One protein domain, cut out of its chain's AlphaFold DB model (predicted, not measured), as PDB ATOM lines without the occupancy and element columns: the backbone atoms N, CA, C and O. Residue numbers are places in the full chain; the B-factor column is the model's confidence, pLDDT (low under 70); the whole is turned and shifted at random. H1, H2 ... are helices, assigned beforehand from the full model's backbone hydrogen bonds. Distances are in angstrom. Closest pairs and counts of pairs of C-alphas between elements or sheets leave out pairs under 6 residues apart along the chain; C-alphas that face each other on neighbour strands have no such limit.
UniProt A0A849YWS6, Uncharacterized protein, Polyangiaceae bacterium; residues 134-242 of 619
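This is residues 134 to 242 of the 619 residues of an uncharacterized protein of Polyangiaceae bacterium (UniProt A0A849YWS6). One long helix, H5, runs through the middle, and shorter helices are set round it: H6 crosses it on one side, H3 packs on it near its first residues, and H7 touches H3 and comes close to both H5 and H6. H1 and H4 lie at the two opposite ends of the long axis, H1 joined on through H2, which meets the last residues of H5. The printed part has 109 residues with seven named helices, H1 to H7 in chain order, and no named strand; the class is all helix. It is compact, with a radius of gyration of the C-alphas of 13.5 A, yet elongated in outline, spanning 43 by 26 by 25 A.

Begin at the hub, H5, residues 182 to 196, which touches four helices. Its residues 190 to 194 alone touch H6, residues 211 to 223, at a steep tilt of 64 degrees, the same way; the closest C-alphas are those of Leu 194 and Ala 216, 6.4 A apart. Its residues 192 to 196 alone touch H2, residues 142 to 149, at a shallow tilt of 2 degrees, opposite ways, with the C-alphas of Arg 144 and Cys 196 closest at 5.5 A. H3, residues 154 to 157, touches H5, the C-alphas of Pro 155 and Ala 186 closest at 4.7 A. H4, residues 169 to 176, touches H5 only at the corner, about perpendicular at 80 degrees, with the C-alphas of Ala 176 and Tyr 184 closest at 5.3 A. H7, residues 233 to 239, only just touches H3, with 3 pairs of C-alphas within 8 A, the closest those of Leu 156 and Arg 236 at 6.2 A. H7 is close to H5 but not clearly touching; the closest C-alphas, of Val 190 and Phe 239, are 6.9 A apart. H1, residues 134 to 139, touches no helix and meets H2 only through their link. In H1, H2, H4, H5, H6 and H7 every O i to N i+4 pair is within hydrogen-bond range; H3 is too short for such a pair, and its one O i to N i+3 pair is not within range.

Find C-alpha 134 at (60.300, -38.296, 11.424), where H1 begins. H5 runs 21.1 A from C-alpha 182 at (35.302, -14.802, 2.709) to C-alpha 196 at (45.900, -33.049, 3.442). H6 measures 18.4 A, and H7 ends at C-alpha 239, (48.001, -22.353, 6.772).

The two C-alphas farthest apart, those of Ala 136 and Glu 170, are 43.3 A apart. The printed part has no cut; the links H3 to H4 and H5 to H6 are long. Look for pLDDT under 70 at residues 167 to 180.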
ATOM      1  N   VAL A 134      61.704 -38.741  11.488       98.19
ATOM      2  CA  VAL A 134      60.300 -38.296  11.424       98.19
ATOM      3  C   VAL A 134      60.187 -37.039  10.558       98.19
ATOM      4  O   VAL A 134      59.298 -36.961   9.711       98.19
ATOM      5  N   MET A 135      61.115 -36.089  10.706       98.38
ATOM      6  CA  MET A 135      61.135 -34.881   9.873       98.38
ATOM      7  C   MET A 135      61.419 -35.176   8.400       98.38
ATOM      8  O   MET A 135      60.761 -34.594   7.542       98.38
ATOM      9  N   ALA A 136      62.320 -36.112   8.101       98.12
ATOM     10  CA  ALA A 136      62.568 -36.607   6.751       98.12
ATOM     11  C   ALA A 136      61.295 -37.204   6.142       98.12
ATOM     12  O   ALA A 136      60.933 -36.865   5.020       98.12
ATOM     13  N   GLY A 137      60.570 -38.033   6.902       97.75
ATOM     14  CA  GLY A 137      59.290 -38.594   6.466       97.75
ATOM     15  C   GLY A 137      58.248 -37.527   6.128       97.75
ATOM     16  O   GLY A 137      57.525 -37.683   5.151       97.75
ATOM     17  N   ARG A 138      58.199 -36.425   6.891       97.81
ATOM     18  CA  ARG A 138      57.319 -35.285   6.594       97.81
ATOM     19  C   ARG A 138      57.784 -34.540   5.338       97.81
ATOM     20  O   ARG A 138      56.998 -34.410   4.410       97.81
ATOM     21  N   LEU A 139      59.050 -34.123   5.277       97.69
ATOM     22  CA  LEU A 139      59.636 -33.374   4.150       97.69
ATOM     23  C   LEU A 139      59.570 -34.112   2.805       97.69
ATOM     24  O   LEU A 139      59.553 -33.478   1.753       97.69
ATOM     25  N   LEU A 140      59.590 -35.446   2.828       98.06
ATOM     26  CA  LEU A 140      59.566 -36.291   1.632       98.06
ATOM     27  C   LEU A 140      58.154 -36.777   1.262       98.06
ATOM     28  O   LEU A 140      58.007 -37.571   0.331       98.06
ATOM     29  N   ASP A 141      57.109 -36.315   1.955       98.12
ATOM     30  CA  ASP A 141      55.720 -36.679   1.665       98.12
ATOM     31  C   ASP A 141      55.157 -35.857   0.494       98.12
ATOM     32  O   ASP A 141      54.328 -34.960   0.653       98.12
ATOM     33  N   GLU A 142      55.626 -36.166  -0.717       97.81
ATOM     34  CA  GLU A 142      55.260 -35.442  -1.943       97.81
ATOM     35  C   GLU A 142      53.747 -35.441  -2.203       97.81
ATOM     36  O   GLU A 142      53.215 -34.456  -2.709       97.81
ATOM     37  N   LYS A 143      53.035 -36.506  -1.805       98.25
ATOM     38  CA  LYS A 143      51.576 -36.595  -1.960       98.25
ATOM     39  C   LYS A 143      50.853 -35.620  -1.045       98.25
ATOM     40  O   LYS A 143      49.915 -34.961  -1.491       98.25
ATOM     41  N   ARG A 144      51.268 -35.526   0.224       98.12
ATOM     42  CA  ARG A 144      50.719 -34.517   1.133       98.12
ATOM     43  C   ARG A 144      51.008 -33.126   0.592       98.12
ATOM     44  O   ARG A 144      50.085 -32.331   0.506       98.12
ATOM     45  N   HIS A 145      52.241 -32.855   0.176       98.50
ATOM     46  CA  HIS A 145      52.606 -31.537  -0.334       98.50
ATOM     47  C   HIS A 145      51.793 -31.133  -1.577       98.50
ATOM     48  O   HIS A 145      51.236 -30.043  -1.587       98.50
ATOM     49  N   GLN A 146      51.609 -32.032  -2.550       98.31
ATOM     50  CA  GLN A 146      50.739 -31.790  -3.713       98.31
ATOM     51  C   GLN A 146      49.288 -31.494  -3.311       98.31
ATOM     52  O   GLN A 146      48.674 -30.596  -3.868       98.31
ATOM     53  N   CYS A 147      48.751 -32.193  -2.305       98.44
ATOM     54  CA  CYS A 147      47.411 -31.902  -1.788       98.44
ATOM     55  C   CYS A 147      47.301 -30.471  -1.237       98.44
ATOM     56  O   CYS A 147      46.269 -29.838  -1.422       98.44
ATOM     57  N   HIS A 148      48.343 -29.962  -0.566       98.12
ATOM     58  CA  HIS A 148      48.364 -28.573  -0.093       98.12
ATOM     59  C   HIS A 148      48.451 -27.571  -1.248       98.12
ATOM     60  O   HIS A 148      47.787 -26.544  -1.174       98.12
ATOM     61  N   ASP A 149      49.224 -27.880  -2.294       97.81
ATOM     62  CA  ASP A 149      49.378 -27.017  -3.474       97.81
ATOM     63  C   ASP A 149      48.035 -26.785  -4.208       97.81
ATOM     64  O   ASP A 149      47.864 -25.769  -4.881       97.81
ATOM     65  N   ASP A 150      47.075 -27.707  -4.061       97.62
ATOM     66  CA  ASP A 150      45.743 -27.645  -4.678       97.62
ATOM     67  C   ASP A 150      44.706 -26.820  -3.874       97.62
ATOM     68  O   ASP A 150      43.573 -26.647  -4.335       97.62
ATOM     69  N   VAL A 151      45.042 -26.332  -2.671       97.38
ATOM     70  CA  VAL A 151      44.111 -25.570  -1.810       97.38
ATOM     71  C   VAL A 151      44.111 -24.078  -2.176       97.38
ATOM     72  O   VAL A 151      45.158 -23.472  -2.376       97.38
ATOM     73  N   ASP A 152      42.924 -23.461  -2.252       95.69
ATOM     74  CA  ASP A 152      42.775 -22.015  -2.498       95.69
ATOM     75  C   ASP A 152      42.955 -21.205  -1.204       95.69
ATOM     76  O   ASP A 152      42.034 -21.114  -0.384       95.69
ATOM     77  N   ASP A 153      44.128 -20.586  -1.049       95.81
ATOM     78  CA  ASP A 153      44.493 -19.758   0.110       95.81
ATOM     79  C   ASP A 153      44.029 -18.297   0.028       95.81
ATOM     80  O   ASP A 153      44.007 -17.596   1.045       95.81
ATOM     81  N   GLU A 154      43.567 -17.827  -1.139       94.12
ATOM     82  CA  GLU A 154      43.097 -16.445  -1.328       94.12
ATOM     83  C   GLU A 154      42.056 -16.002  -0.265       94.12
ATOM     84  O   GLU A 154      42.093 -14.859   0.211       94.12
ATOM     85  N   PRO A 155      41.110 -16.860   0.172       91.94
ATOM     86  CA  PRO A 155      40.177 -16.517   1.236       91.94
ATOM     87  C   PRO A 155      40.821 -16.337   2.614       91.94
ATOM     88  O   PRO A 155      40.278 -15.573   3.413       91.94
ATOM     89  N   LEU A 156      41.921 -17.035   2.920       91.62
ATOM     90  CA  LEU A 156      42.620 -16.900   4.202       91.62
ATOM     91  C   LEU A 156      43.319 -15.551   4.305       91.62
ATOM     92  O   LEU A 156      43.222 -14.901   5.345       91.62
ATOM     93  N   GLU A 157      43.939 -15.105   3.215       89.81
ATOM     94  CA  GLU A 157      44.594 -13.796   3.128       89.81
ATOM     95  C   GLU A 157      43.597 -12.638   3.260       89.81
ATOM     96  O   GLU A 157      43.896 -11.603   3.852       89.81
ATOM     97  N   LYS A 158      42.385 -12.812   2.720       89.19
ATOM     98  CA  LYS A 158      41.327 -11.789   2.735       89.19
ATOM     99  C   LYS A 158      40.472 -11.797   4.004       89.19
ATOM    100  O   LYS A 158      39.573 -10.959   4.123       89.19
ATOM    101  N   LEU A 159      40.657 -12.765   4.902       86.19
ATOM    102  CA  LEU A 159      39.830 -12.907   6.096       86.19
ATOM    103  C   LEU A 159      40.144 -11.800   7.108       86.19
ATOM    104  O   LEU A 159      41.236 -11.745   7.665       86.19
ATOM    105  N   ASP A 160      39.150 -10.956   7.383       82.06
ATOM    106  CA  ASP A 160      39.231  -9.927   8.420       82.06
ATOM    107  C   ASP A 160      38.757 -10.462   9.785       82.06
ATOM    108  O   ASP A 160      37.713 -11.118   9.889       82.06
ATOM    109  N   GLY A 161      39.522 -10.149  10.834       80.44
ATOM    110  CA  GLY A 161      39.276 -10.558  12.218       80.44
ATOM    111  C   GLY A 161      39.550 -12.035  12.532       80.44
ATOM    112  O   GLY A 161      39.792 -12.865  11.658       80.44
ATOM    113  N   ASP A 162      39.519 -12.381  13.819       84.50
ATOM    114  CA  ASP A 162      39.775 -13.746  14.293       84.50
ATOM    115  C   ASP A 162      38.500 -14.597  14.295       84.50
ATOM    116  O   ASP A 162      37.397 -14.123  14.599       84.50
ATOM    117  N   ILE A 163      38.645 -15.896  14.025       81.06
ATOM    118  CA  ILE A 163      37.557 -16.858  14.233       81.06
ATOM    119  C   ILE A 163      37.758 -17.553  15.573       81.06
ATOM    120  O   ILE A 163      38.605 -18.436  15.705       81.06
ATOM    121  N   ASP A 164      36.923 -17.176  16.546       78.44
ATOM    122  CA  ASP A 164      36.768 -17.897  17.810       78.44
ATOM    123  C   ASP A 164      35.966 -19.199  17.585       78.44
ATOM    124  O   ASP A 164      34.768 -19.136  17.255       78.44
ATOM    125  N   PRO A 165      36.581 -20.384  17.779       73.31
ATOM    126  CA  PRO A 165      35.903 -21.672  17.637       73.31
ATOM    127  C   PRO A 165      34.728 -21.857  18.606       73.31
ATOM    128  O   PRO A 165      33.817 -22.642  18.335       73.31
ATOM    129  N   TRP A 166      34.723 -21.124  19.721       70.94
ATOM    130  CA  TRP A 166      33.754 -21.253  20.811       70.94
ATOM    131  C   TRP A 166      32.597 -20.251  20.723       70.94
ATOM    132  O   TRP A 166      31.710 -20.251  21.581       70.94
ATOM    133  N   ALA A 167      32.556 -19.424  19.673       69.62
ATOM    134  CA  ALA A 167      31.423 -18.545  19.398       69.62
ATOM    135  C   ALA A 167      30.106 -19.338  19.248       69.62
ATOM    136  O   ALA A 167      30.094 -20.503  18.846       69.62
ATOM    137  N   SER A 168      28.959 -18.710  19.547       68.56
ATOM    138  CA  SER A 168      27.668 -19.411  19.508       68.56
ATOM    139  C   SER A 168      27.378 -20.006  18.120       68.56
ATOM    140  O   SER A 168      27.571 -19.361  17.085       68.56
ATOM    141  N   ARG A 169      26.862 -21.243  18.090       61.97
ATOM    142  CA  ARG A 169      26.549 -21.964  16.841       61.97
ATOM    143  C   ARG A 169      25.586 -21.198  15.930       61.97
ATOM    144  O   ARG A 169      25.673 -21.331  14.716       61.97
ATOM    145  N   GLU A 170      24.671 -20.411  16.494       62.47
ATOM    146  CA  GLU A 170      23.750 -19.557  15.731       62.47
ATOM    147  C   GLU A 170      24.486 -18.439  14.990       62.47
ATOM    148  O   GLU A 170      24.222 -18.218  13.809       62.47
ATOM    149  N   ARG A 171      25.469 -17.802  15.638       63.22
ATOM    150  CA  ARG A 171      26.314 -16.775  15.022       63.22
ATOM    151  C   ARG A 171      27.197 -17.367  13.926       63.22
ATOM    152  O   ARG A 171      27.239 -16.834  12.822       63.22
ATOM    153  N   GLN A 172      27.812 -18.522  14.192       63.50
ATOM    154  CA  GLN A 172      28.606 -19.248  13.196       63.50
ATOM    155  C   GLN A 172      27.761 -19.659  11.974       63.50
ATOM    156  O   GLN A 172      28.193 -19.483  10.838       63.50
ATOM    157  N   ARG A 173      26.534 -20.163  12.184       62.22
ATOM    158  CA  ARG A 173      25.614 -20.557  11.102       62.22
ATOM    159  C   ARG A 173      25.113 -19.369  10.284       62.22
ATOM    160  O   ARG A 173      25.074 -19.470   9.063       62.22
ATOM    161  N   TYR A 174      24.747 -18.264  10.932       65.00
ATOM    162  CA  TYR A 174      24.279 -17.055  10.251       65.00
ATOM    163  C   TYR A 174      25.333 -16.496   9.284       65.00
ATOM    164  O   TYR A 174      25.009 -16.117   8.159       65.00
ATOM    165  N   GLU A 175      26.602 -16.504   9.690       59.78
ATOM    166  CA  GLU A 175      27.709 -16.043   8.850       59.78
ATOM    167  C   GLU A 175      28.065 -17.061   7.749       59.78
ATOM    168  O   GLU A 175      28.234 -16.674   6.591       59.78
ATOM    169  N   ALA A 176      28.067 -18.363   8.062       59.22
ATOM    170  CA  ALA A 176      28.311 -19.442   7.096       59.22
ATOM    171  C   ALA A 176      27.215 -19.578   6.016       59.22
ATOM    172  O   ALA A 176      27.483 -20.058   4.916       59.22
ATOM    173  N   MET A 177      25.978 -19.135   6.288       60.41
ATOM    174  CA  MET A 177      24.864 -19.159   5.325       60.41
ATOM    175  C   MET A 177      25.121 -18.310   4.072       60.41
ATOM    176  O   MET A 177      24.526 -18.561   3.022       60.41
ATOM    177  N   LYS A 178      26.041 -17.344   4.137       63.22
ATOM    178  CA  LYS A 178      26.540 -16.649   2.952       63.22
ATOM    179  C   LYS A 178      27.686 -17.477   2.371       63.22
ATOM    180  O   LYS A 178      28.844 -17.176   2.632       63.22
ATOM    181  N   LYS A 179      27.377 -18.500   1.565       61.31
ATOM    182  CA  LYS A 179      28.371 -19.373   0.885       61.31
ATOM    183  C   LYS A 179      29.406 -18.618   0.028       61.31
ATOM    184  O   LYS A 179      30.427 -19.178  -0.338       61.31
ATOM    185  N   VAL A 180      29.140 -17.348  -0.283       63.84
ATOM    186  CA  VAL A 180      30.033 -16.435  -1.023       63.84
ATOM    187  C   VAL A 180      30.937 -15.614  -0.083       63.84
ATOM    188  O   VAL A 180      31.817 -14.886  -0.533       63.84
ATOM    189  N   SER A 181      30.725 -15.689   1.234       80.31
ATOM    190  CA  SER A 181      31.512 -14.932   2.210       80.31
ATOM    191  C   SER A 181      32.951 -15.436   2.277       80.31
ATOM    192  O   SER A 181      33.216 -16.636   2.182       80.31
ATOM    193  N   VAL A 182      33.880 -14.503   2.490       85.00
ATOM    194  CA  VAL A 182      35.302 -14.802   2.709       85.00
ATOM    195  C   VAL A 182      35.474 -15.761   3.888       85.00
ATOM    196  O   VAL A 182      36.177 -16.753   3.761       85.00
ATOM    197  N   ARG A 183      34.734 -15.547   4.987       87.12
ATOM    198  CA  ARG A 183      34.751 -16.428   6.164       87.12
ATOM    199  C   ARG A 183      34.419 -17.881   5.825       87.12
ATOM    200  O   ARG A 183      35.127 -18.774   6.271       87.12
ATOM    201  N   TYR A 184      33.360 -18.130   5.050       87.81
ATOM    202  CA  TYR A 184      32.997 -19.491   4.649       87.81
ATOM    203  C   TYR A 184      34.135 -20.163   3.871       87.81
ATOM    204  O   TYR A 184      34.552 -21.263   4.229       87.81
ATOM    205  N   ARG A 185      34.659 -19.481   2.842       91.38
ATOM    206  CA  ARG A 185      35.730 -20.012   1.988       91.38
ATOM    207  C   ARG A 185      37.040 -20.225   2.758       91.38
ATOM    208  O   ARG A 185      37.656 -21.267   2.598       91.38
ATOM    209  N   ALA A 186      37.391 -19.321   3.672       92.75
ATOM    210  CA  ALA A 186      38.551 -19.466   4.551       92.75
ATOM    211  C   ALA A 186      38.445 -20.710   5.450       92.75
ATOM    212  O   ALA A 186      39.399 -21.468   5.591       92.75
ATOM    213  N   ILE A 187      37.268 -20.973   6.030       92.38
ATOM    214  CA  ILE A 187      37.064 -22.188   6.835       92.38
ATOM    215  C   ILE A 187      37.168 -23.449   5.961       92.38
ATOM    216  O   ILE A 187      37.688 -24.460   6.427       92.38
ATOM    217  N   VAL A 188      36.689 -23.410   4.711       93.31
ATOM    218  CA  VAL A 188      36.845 -24.530   3.766       93.31
ATOM    219  C   VAL A 188      38.323 -24.795   3.467       93.31
ATOM    220  O   VAL A 188      38.738 -25.940   3.636       93.31
ATOM    221  N   ALA A 189      39.113 -23.764   3.152       96.19
ATOM    222  CA  ALA A 189      40.554 -23.888   2.911       96.19
ATOM    223  C   ALA A 189      41.287 -24.511   4.116       96.19
ATOM    224  O   ALA A 189      42.002 -25.504   3.980       96.19
ATOM    225  N   VAL A 190      40.999 -24.041   5.341       96.88
ATOM    226  CA  VAL A 190      41.516 -24.667   6.578       96.88
ATOM    227  C   VAL A 190      41.144 -26.147   6.650       96.88
ATOM    228  O   VAL A 190      41.987 -26.992   6.935       96.88
ATOM    229  N   GLN A 191      39.877 -26.490   6.411       96.81
ATOM    230  CA  GLN A 191      39.433 -27.883   6.454       96.81
ATOM    231  C   GLN A 191      40.124 -28.749   5.390       96.81
ATOM    232  O   GLN A 191      40.368 -29.925   5.652       96.81
ATOM    233  N   GLU A 192      40.434 -28.205   4.216       97.19
ATOM    234  CA  GLU A 192      41.148 -28.899   3.141       97.19
ATOM    235  C   GLU A 192      42.612 -29.152   3.503       97.19
ATOM    236  O   GLU A 192      43.020 -30.315   3.508       97.19
ATOM    237  N   HIS A 193      43.351 -28.145   3.976       98.00
ATOM    238  CA  HIS A 193      44.701 -28.359   4.513       98.00
ATOM    239  C   HIS A 193      44.724 -29.386   5.645       98.00
ATOM    240  O   HIS A 193      45.569 -30.279   5.678       98.00
ATOM    241  N   LEU A 194      43.761 -29.323   6.567       97.75
ATOM    242  CA  LEU A 194      43.665 -30.296   7.655       97.75
ATOM    243  C   LEU A 194      43.359 -31.717   7.157       97.75
ATOM    244  O   LEU A 194      43.697 -32.682   7.850       97.75
ATOM    245  N   ARG A 195      42.720 -31.879   5.991       96.94
ATOM    246  CA  ARG A 195      42.556 -33.188   5.336       96.94
ATOM    247  C   ARG A 195      43.851 -33.643   4.675       96.94
ATOM    248  O   ARG A 195      44.192 -34.810   4.857       96.94
ATOM    249  N   CYS A 196      44.580 -32.751   4.004       97.50
ATOM    250  CA  CYS A 196      45.900 -33.049   3.442       97.50
ATOM    251  C   CYS A 196      46.881 -33.523   4.526       97.50
ATOM    252  O   CYS A 196      47.553 -34.536   4.360       97.50
ATOM    253  N   GLU A 197      46.857 -32.894   5.702       96.12
ATOM    254  CA  GLU A 197      47.622 -33.309   6.887       96.12
ATOM    255  C   GLU A 197      47.093 -34.594   7.570       96.12
ATOM    256  O   GLU A 197      47.645 -35.078   8.565       96.12
ATOM    257  N   GLY A 198      45.968 -35.149   7.110       95.31
ATOM    258  CA  GLY A 198      45.323 -36.304   7.738       95.31
ATOM    259  C   GLY A 198      44.843 -36.035   9.174       95.31
ATOM    260  O   GLY A 198      44.758 -36.958   9.998       95.31
ATOM    261  N   LEU A 199      44.558 -34.775   9.519       95.38
ATOM    262  CA  LEU A 199      44.068 -34.351  10.838       95.38
ATOM    263  C   LEU A 199      42.549 -34.371  10.902       95.38
ATOM    264  O   LEU A 199      41.983 -34.824  11.898       95.38
ATOM    265  N   LEU A 200      41.888 -33.973   9.817       94.38
ATOM    266  CA  LEU A 200      40.436 -33.937   9.716       94.38
ATOM    267  C   LEU A 200      39.895 -35.197   9.025       94.38
ATOM    268  O   LEU A 200      39.560 -35.193   7.847       94.38
ATOM    269  N   LYS A 201      39.825 -36.304   9.776       82.81
ATOM    270  CA  LYS A 201      39.357 -37.611   9.259       82.81
ATOM    271  C   LYS A 201      37.845 -37.823   9.358       82.81
ATOM    272  O   LYS A 201      37.286 -38.645   8.639       82.81
ATOM    273  N   LYS A 202      37.187 -37.151  10.306       76.44
ATOM    274  CA  LYS A 202      35.736 -37.266  10.509       76.44
ATOM    275  C   LYS A 202      35.007 -36.362   9.510       76.44
ATOM    276  O   LYS A 202      35.550 -35.311   9.175       76.44
ATOM    277  N   PRO A 203      33.779 -36.715   9.087       75.12
ATOM    278  CA  PRO A 203      32.934 -35.789   8.347       75.12
ATOM    279  C   PRO A 203      32.801 -34.480   9.130       75.12
ATOM    280  O   PRO A 203      32.356 -34.490  10.278       75.12
ATOM    281  N   SER A 204      33.220 -33.376   8.520       82.88
ATOM    282  CA  SER A 204      32.983 -32.023   9.014       82.88
ATOM    283  C   SER A 204      31.956 -31.344   8.123       82.88
ATOM    284  O   SER A 204      31.782 -31.716   6.958       82.88
ATOM    285  N   TYR A 205      31.267 -30.341   8.656       84.06
ATOM    286  CA  TYR A 205      30.391 -29.517   7.829       84.06
ATOM    287  C   TYR A 205      31.241 -28.481   7.074       84.06
ATOM    288  O   TYR A 205      31.937 -27.695   7.727       84.06
ATOM    289  N   PRO A 206      31.204 -28.450   5.725       86.44
ATOM    290  CA  PRO A 206      31.983 -27.491   4.949       86.44
ATOM    291  C   PRO A 206      31.709 -26.051   5.378       86.44
ATOM    292  O   PRO A 206      30.548 -25.641   5.465       86.44
ATOM    293  N   GLY A 207      32.776 -25.299   5.652       85.31
ATOM    294  CA  GLY A 207      32.699 -23.890   6.044       85.31
ATOM    295  C   GLY A 207      32.121 -23.639   7.443       85.31
ATOM    296  O   GLY A 207      31.799 -22.502   7.784       85.31
ATOM    297  N   VAL A 208      31.977 -24.686   8.262       85.25
ATOM    298  CA  VAL A 208      31.580 -24.589   9.672       85.25
ATOM    299  C   VAL A 208      32.765 -24.965  10.549       85.25
ATOM    300  O   VAL A 208      33.340 -26.042  10.411       85.25
ATOM    301  N   PHE A 209      33.090 -24.091  11.497       86.38
ATOM    302  CA  PHE A 209      34.177 -24.303  12.446       86.38
ATOM    303  C   PHE A 209      33.725 -25.193  13.617       86.38
ATOM    304  O   PHE A 209      33.533 -24.740  14.741       86.38
ATOM    305  N   ASP A 210      33.451 -26.465  13.326       86.38
ATOM    306  CA  ASP A 210      32.968 -27.438  14.308       86.38
ATOM    307  C   ASP A 210      34.082 -27.986  15.227       86.38
ATOM    308  O   ASP A 210      35.260 -27.641  15.108       86.38
ATOM    309  N   LEU A 211      33.707 -28.853  16.178       86.44
ATOM    310  CA  LEU A 211      34.658 -29.452  17.122       86.44
ATOM    311  C   LEU A 211      35.735 -30.279  16.403       86.44
ATOM    312  O   LEU A 211      36.898 -30.214  16.778       86.44
ATOM    313  N   ALA A 212      35.373 -31.004  15.338       90.44
ATOM    314  CA  ALA A 212      36.335 -31.792  14.570       90.44
ATOM    315  C   ALA A 212      37.379 -30.893  13.886       90.44
ATOM    316  O   ALA A 212      38.571 -31.193  13.931       90.44
ATOM    317  N   THR A 213      36.935 -29.774  13.309       92.81
ATOM    318  CA  THR A 213      37.807 -28.748  12.720       92.81
ATOM    319  C   THR A 213      38.688 -28.100  13.793       92.81
ATOM    320  O   THR A 213      39.885 -27.928  13.583       92.81
ATOM    321  N   THR A 214      38.129 -27.815  14.971       91.81
ATOM    322  CA  THR A 214      38.855 -27.228  16.110       91.81
ATOM    323  C   THR A 214      39.963 -28.148  16.622       91.81
ATOM    324  O   THR A 214      41.101 -27.712  16.789       91.81
ATOM    325  N   ASP A 215      39.664 -29.430  16.842       91.31
ATOM    326  CA  ASP A 215      40.639 -30.412  17.324       91.31
ATOM    327  C   ASP A 215      41.763 -30.637  16.302       91.31
ATOM    328  O   ASP A 215      42.940 -30.706  16.670       91.31
ATOM    329  N   ALA A 216      41.410 -30.694  15.014       95.00
ATOM    330  CA  ALA A 216      42.367 -30.820  13.922       95.00
ATOM    331  C   ALA A 216      43.261 -29.570  13.792       95.00
ATOM    332  O   ALA A 216      44.481 -29.717  13.717       95.00
ATOM    333  N   MET A 217      42.698 -28.356  13.860       96.00
ATOM    334  CA  MET A 217      43.476 -27.109  13.876       96.00
ATOM    335  C   MET A 217      44.425 -27.059  15.073       96.00
ATOM    336  O   MET A 217      45.588 -26.708  14.917       96.00
ATOM    337  N   ARG A 218      43.977 -27.462  16.265       93.56
ATOM    338  CA  ARG A 218      44.842 -27.495  17.454       93.56
ATOM    339  C   ARG A 218      46.026 -28.450  17.285       93.56
ATOM    340  O   ARG A 218      47.116 -28.157  17.769       93.56
ATOM    341  N   ALA A 219      45.832 -29.584  16.609       95.44
ATOM    342  CA  ALA A 219      46.930 -30.488  16.265       95.44
ATOM    343  C   ALA A 219      47.893 -29.853  15.248       95.44
ATOM    344  O   ALA A 219      49.104 -29.953  15.427       95.44
ATOM    345  N   PHE A 220      47.376 -29.141  14.242       97.25
ATOM    346  CA  PHE A 220      48.186 -28.369  13.293       97.25
ATOM    347  C   PHE A 220      49.012 -27.276  13.995       97.25
ATOM    348  O   PHE A 220      50.225 -27.197  13.816       97.25
ATOM    349  N   GLN A 221      48.387 -26.492  14.877       96.12
ATOM    350  CA  GLN A 221      49.061 -25.467  15.678       96.12
ATOM    351  C   GLN A 221      50.202 -26.067  16.511       96.12
ATOM    352  O   GLN A 221      51.307 -25.528  16.509       96.12
ATOM    353  N   ARG A 222      49.989 -27.225  17.156       95.56
ATOM    354  CA  ARG A 222      51.059 -27.942  17.872       95.56
ATOM    355  C   ARG A 222      52.202 -28.375  16.954       95.56
ATOM    356  O   ARG A 222      53.352 -28.087  17.283       95.56
ATOM    357  N   LYS A 223      51.890 -28.995  15.805       96.56
ATOM    358  CA  LYS A 223      52.872 -29.432  14.792       96.56
ATOM    359  C   LYS A 223      53.803 -28.297  14.371       96.56
ATOM    360  O   LYS A 223      55.003 -28.506  14.210       96.56
ATOM    361  N   HIS A 224      53.263 -27.088  14.239       96.50
ATOM    362  CA  HIS A 224      54.008 -25.924  13.760       96.50
ATOM    363  C   HIS A 224      54.461 -24.958  14.866       96.50
ATOM    364  O   HIS A 224      54.948 -23.872  14.548       96.50
ATOM    365  N   MET A 225      54.395 -25.373  16.141       95.31
ATOM    366  CA  MET A 225      54.822 -24.587  17.312       95.31
ATOM    367  C   MET A 225      54.082 -23.245  17.455       95.31
ATOM    368  O   MET A 225      54.661 -22.236  17.851       95.31
ATOM    369  N   LEU A 226      52.788 -23.222  17.135       94.44
ATOM    370  CA  LEU A 226      51.939 -22.038  17.234       94.44
ATOM    371  C   LEU A 226      51.206 -22.033  18.577       94.44
ATOM    372  O   LEU A 226      50.504 -22.980  18.932       94.44
ATOM    373  N   VAL A 227      51.355 -20.943  19.324       91.69
ATOM    374  CA  VAL A 227      50.697 -20.748  20.622       91.69
ATOM    375  C   VAL A 227      49.400 -19.976  20.393       91.69
ATOM    376  O   VAL A 227      49.346 -18.765  20.593       91.69
ATOM    377  N   SER A 228      48.365 -20.676  19.933       88.94
ATOM    378  CA  SER A 228      47.048 -20.096  19.662       88.94
ATOM    379  C   SER A 228      45.922 -21.110  19.893       88.94
ATOM    380  O   SER A 228      46.156 -22.314  19.984       88.94
ATOM    381  N   TYR A 229      44.693 -20.604  20.011       82.50
ATOM    382  CA  TYR A 229      43.456 -21.385  20.107       82.50
ATOM    383  C   TYR A 229      42.404 -20.976  19.074       82.50
ATOM    384  O   TYR A 229      41.340 -21.598  19.025       82.50
ATOM    385  N   ALA A 230      42.681 -19.943  18.284       88.75
ATOM    386  CA  ALA A 230      41.779 -19.387  17.289       88.75
ATOM    387  C   ALA A 230      42.404 -19.505  15.897       88.75
ATOM    388  O   ALA A 230      43.595 -19.784  15.767       88.75
ATOM    389  N   LEU A 231      41.604 -19.268  14.860       91.19
ATOM    390  CA  LEU A 231      42.147 -18.962  13.539       91.19
ATOM    391  C   LEU A 231      42.495 -17.467  13.498       91.19
ATOM    392  O   LEU A 231      41.762 -16.658  12.921       91.19
ATOM    393  N   ASP A 232      43.565 -17.124  14.208       91.06
ATOM    394  CA  ASP A 232      44.170 -15.795  14.259       91.06
ATOM    395  C   ASP A 232      45.192 -15.601  13.132       91.06
ATOM    396  O   ASP A 232      45.432 -16.509  12.335       91.06
ATOM    397  N   ASP A 233      45.797 -14.417  13.066       91.50
ATOM    398  CA  ASP A 233      46.791 -14.069  12.047       91.50
ATOM    399  C   ASP A 233      47.931 -15.095  11.956       91.50
ATOM    400  O   ASP A 233      48.163 -15.670  10.897       91.50
ATOM    401  N   VAL A 234      48.551 -15.441  13.089       92.56
ATOM    402  CA  VAL A 234      49.654 -16.416  13.147       92.56
ATOM    403  C   VAL A 234      49.229 -17.783  12.603       92.56
ATOM    404  O   VAL A 234      49.985 -18.427  11.874       92.56
ATOM    405  N   THR A 235      48.020 -18.236  12.941       95.31
ATOM    406  CA  THR A 235      47.493 -19.517  12.461       95.31
ATOM    407  C   THR A 235      47.134 -19.459  10.974       95.31
ATOM    408  O   THR A 235      47.428 -20.410  10.251       95.31
ATOM    409  N   ARG A 236      46.546 -18.356  10.490       95.25
ATOM    410  CA  ARG A 236      46.221 -18.160   9.066       95.25
ATOM    411  C   ARG A 236      47.469 -18.093   8.201       95.25
ATOM    412  O   ARG A 236      47.533 -18.798   7.202       95.25
ATOM    413  N   THR A 237      48.469 -17.310   8.609       94.75
ATOM    414  CA  THR A 237      49.757 -17.233   7.910       94.75
ATOM    415  C   THR A 237      50.411 -18.603   7.826       94.75
ATOM    416  O   THR A 237      50.976 -18.941   6.793       94.75
ATOM    417  N   ALA A 238      50.326 -19.410   8.887       96.44
ATOM    418  CA  ALA A 238      50.847 -20.767   8.846       96.44
ATOM    419  C   ALA A 238      50.090 -21.647   7.845       96.44
ATOM    420  O   ALA A 238      50.748 -22.348   7.093       96.44
ATOM    421  N   PHE A 239      48.753 -21.602   7.788       97.62
ATOM    422  CA  PHE A 239      48.001 -22.353   6.772       97.62
ATOM    423  C   PHE A 239      48.381 -21.954   5.342       97.62
ATOM    424  O   PHE A 239      48.639 -22.843   4.544       97.62
ATOM    425  N   ALA A 240      48.518 -20.651   5.079       96.12
ATOM    426  CA  ALA A 240      48.904 -20.118   3.771       96.12
ATOM    427  C   ALA A 240      50.412 -20.243   3.454       96.12
ATOM    428  O   ALA A 240      50.885 -19.779   2.418       96.12
ATOM    429  N   THR A 241      51.218 -20.805   4.363       97.25
ATOM    430  CA  THR A 241      52.640 -21.058   4.103       97.25
ATOM    431  C   THR A 241      52.790 -22.405   3.404       97.25
ATOM    432  O   THR A 241      52.209 -23.394   3.849       97.25
ATOM    433  N   ASP A 242      53.643 -22.465   2.376       97.94
ATOM    434  CA  ASP A 242      53.993 -23.722   1.705       97.94
ATOM    435  C   ASP A 242      54.337 -24.826   2.727       97.94
ATOM    436  O   ASP A 242      55.103 -24.646   3.682       97.94
TER     437      ASP A 242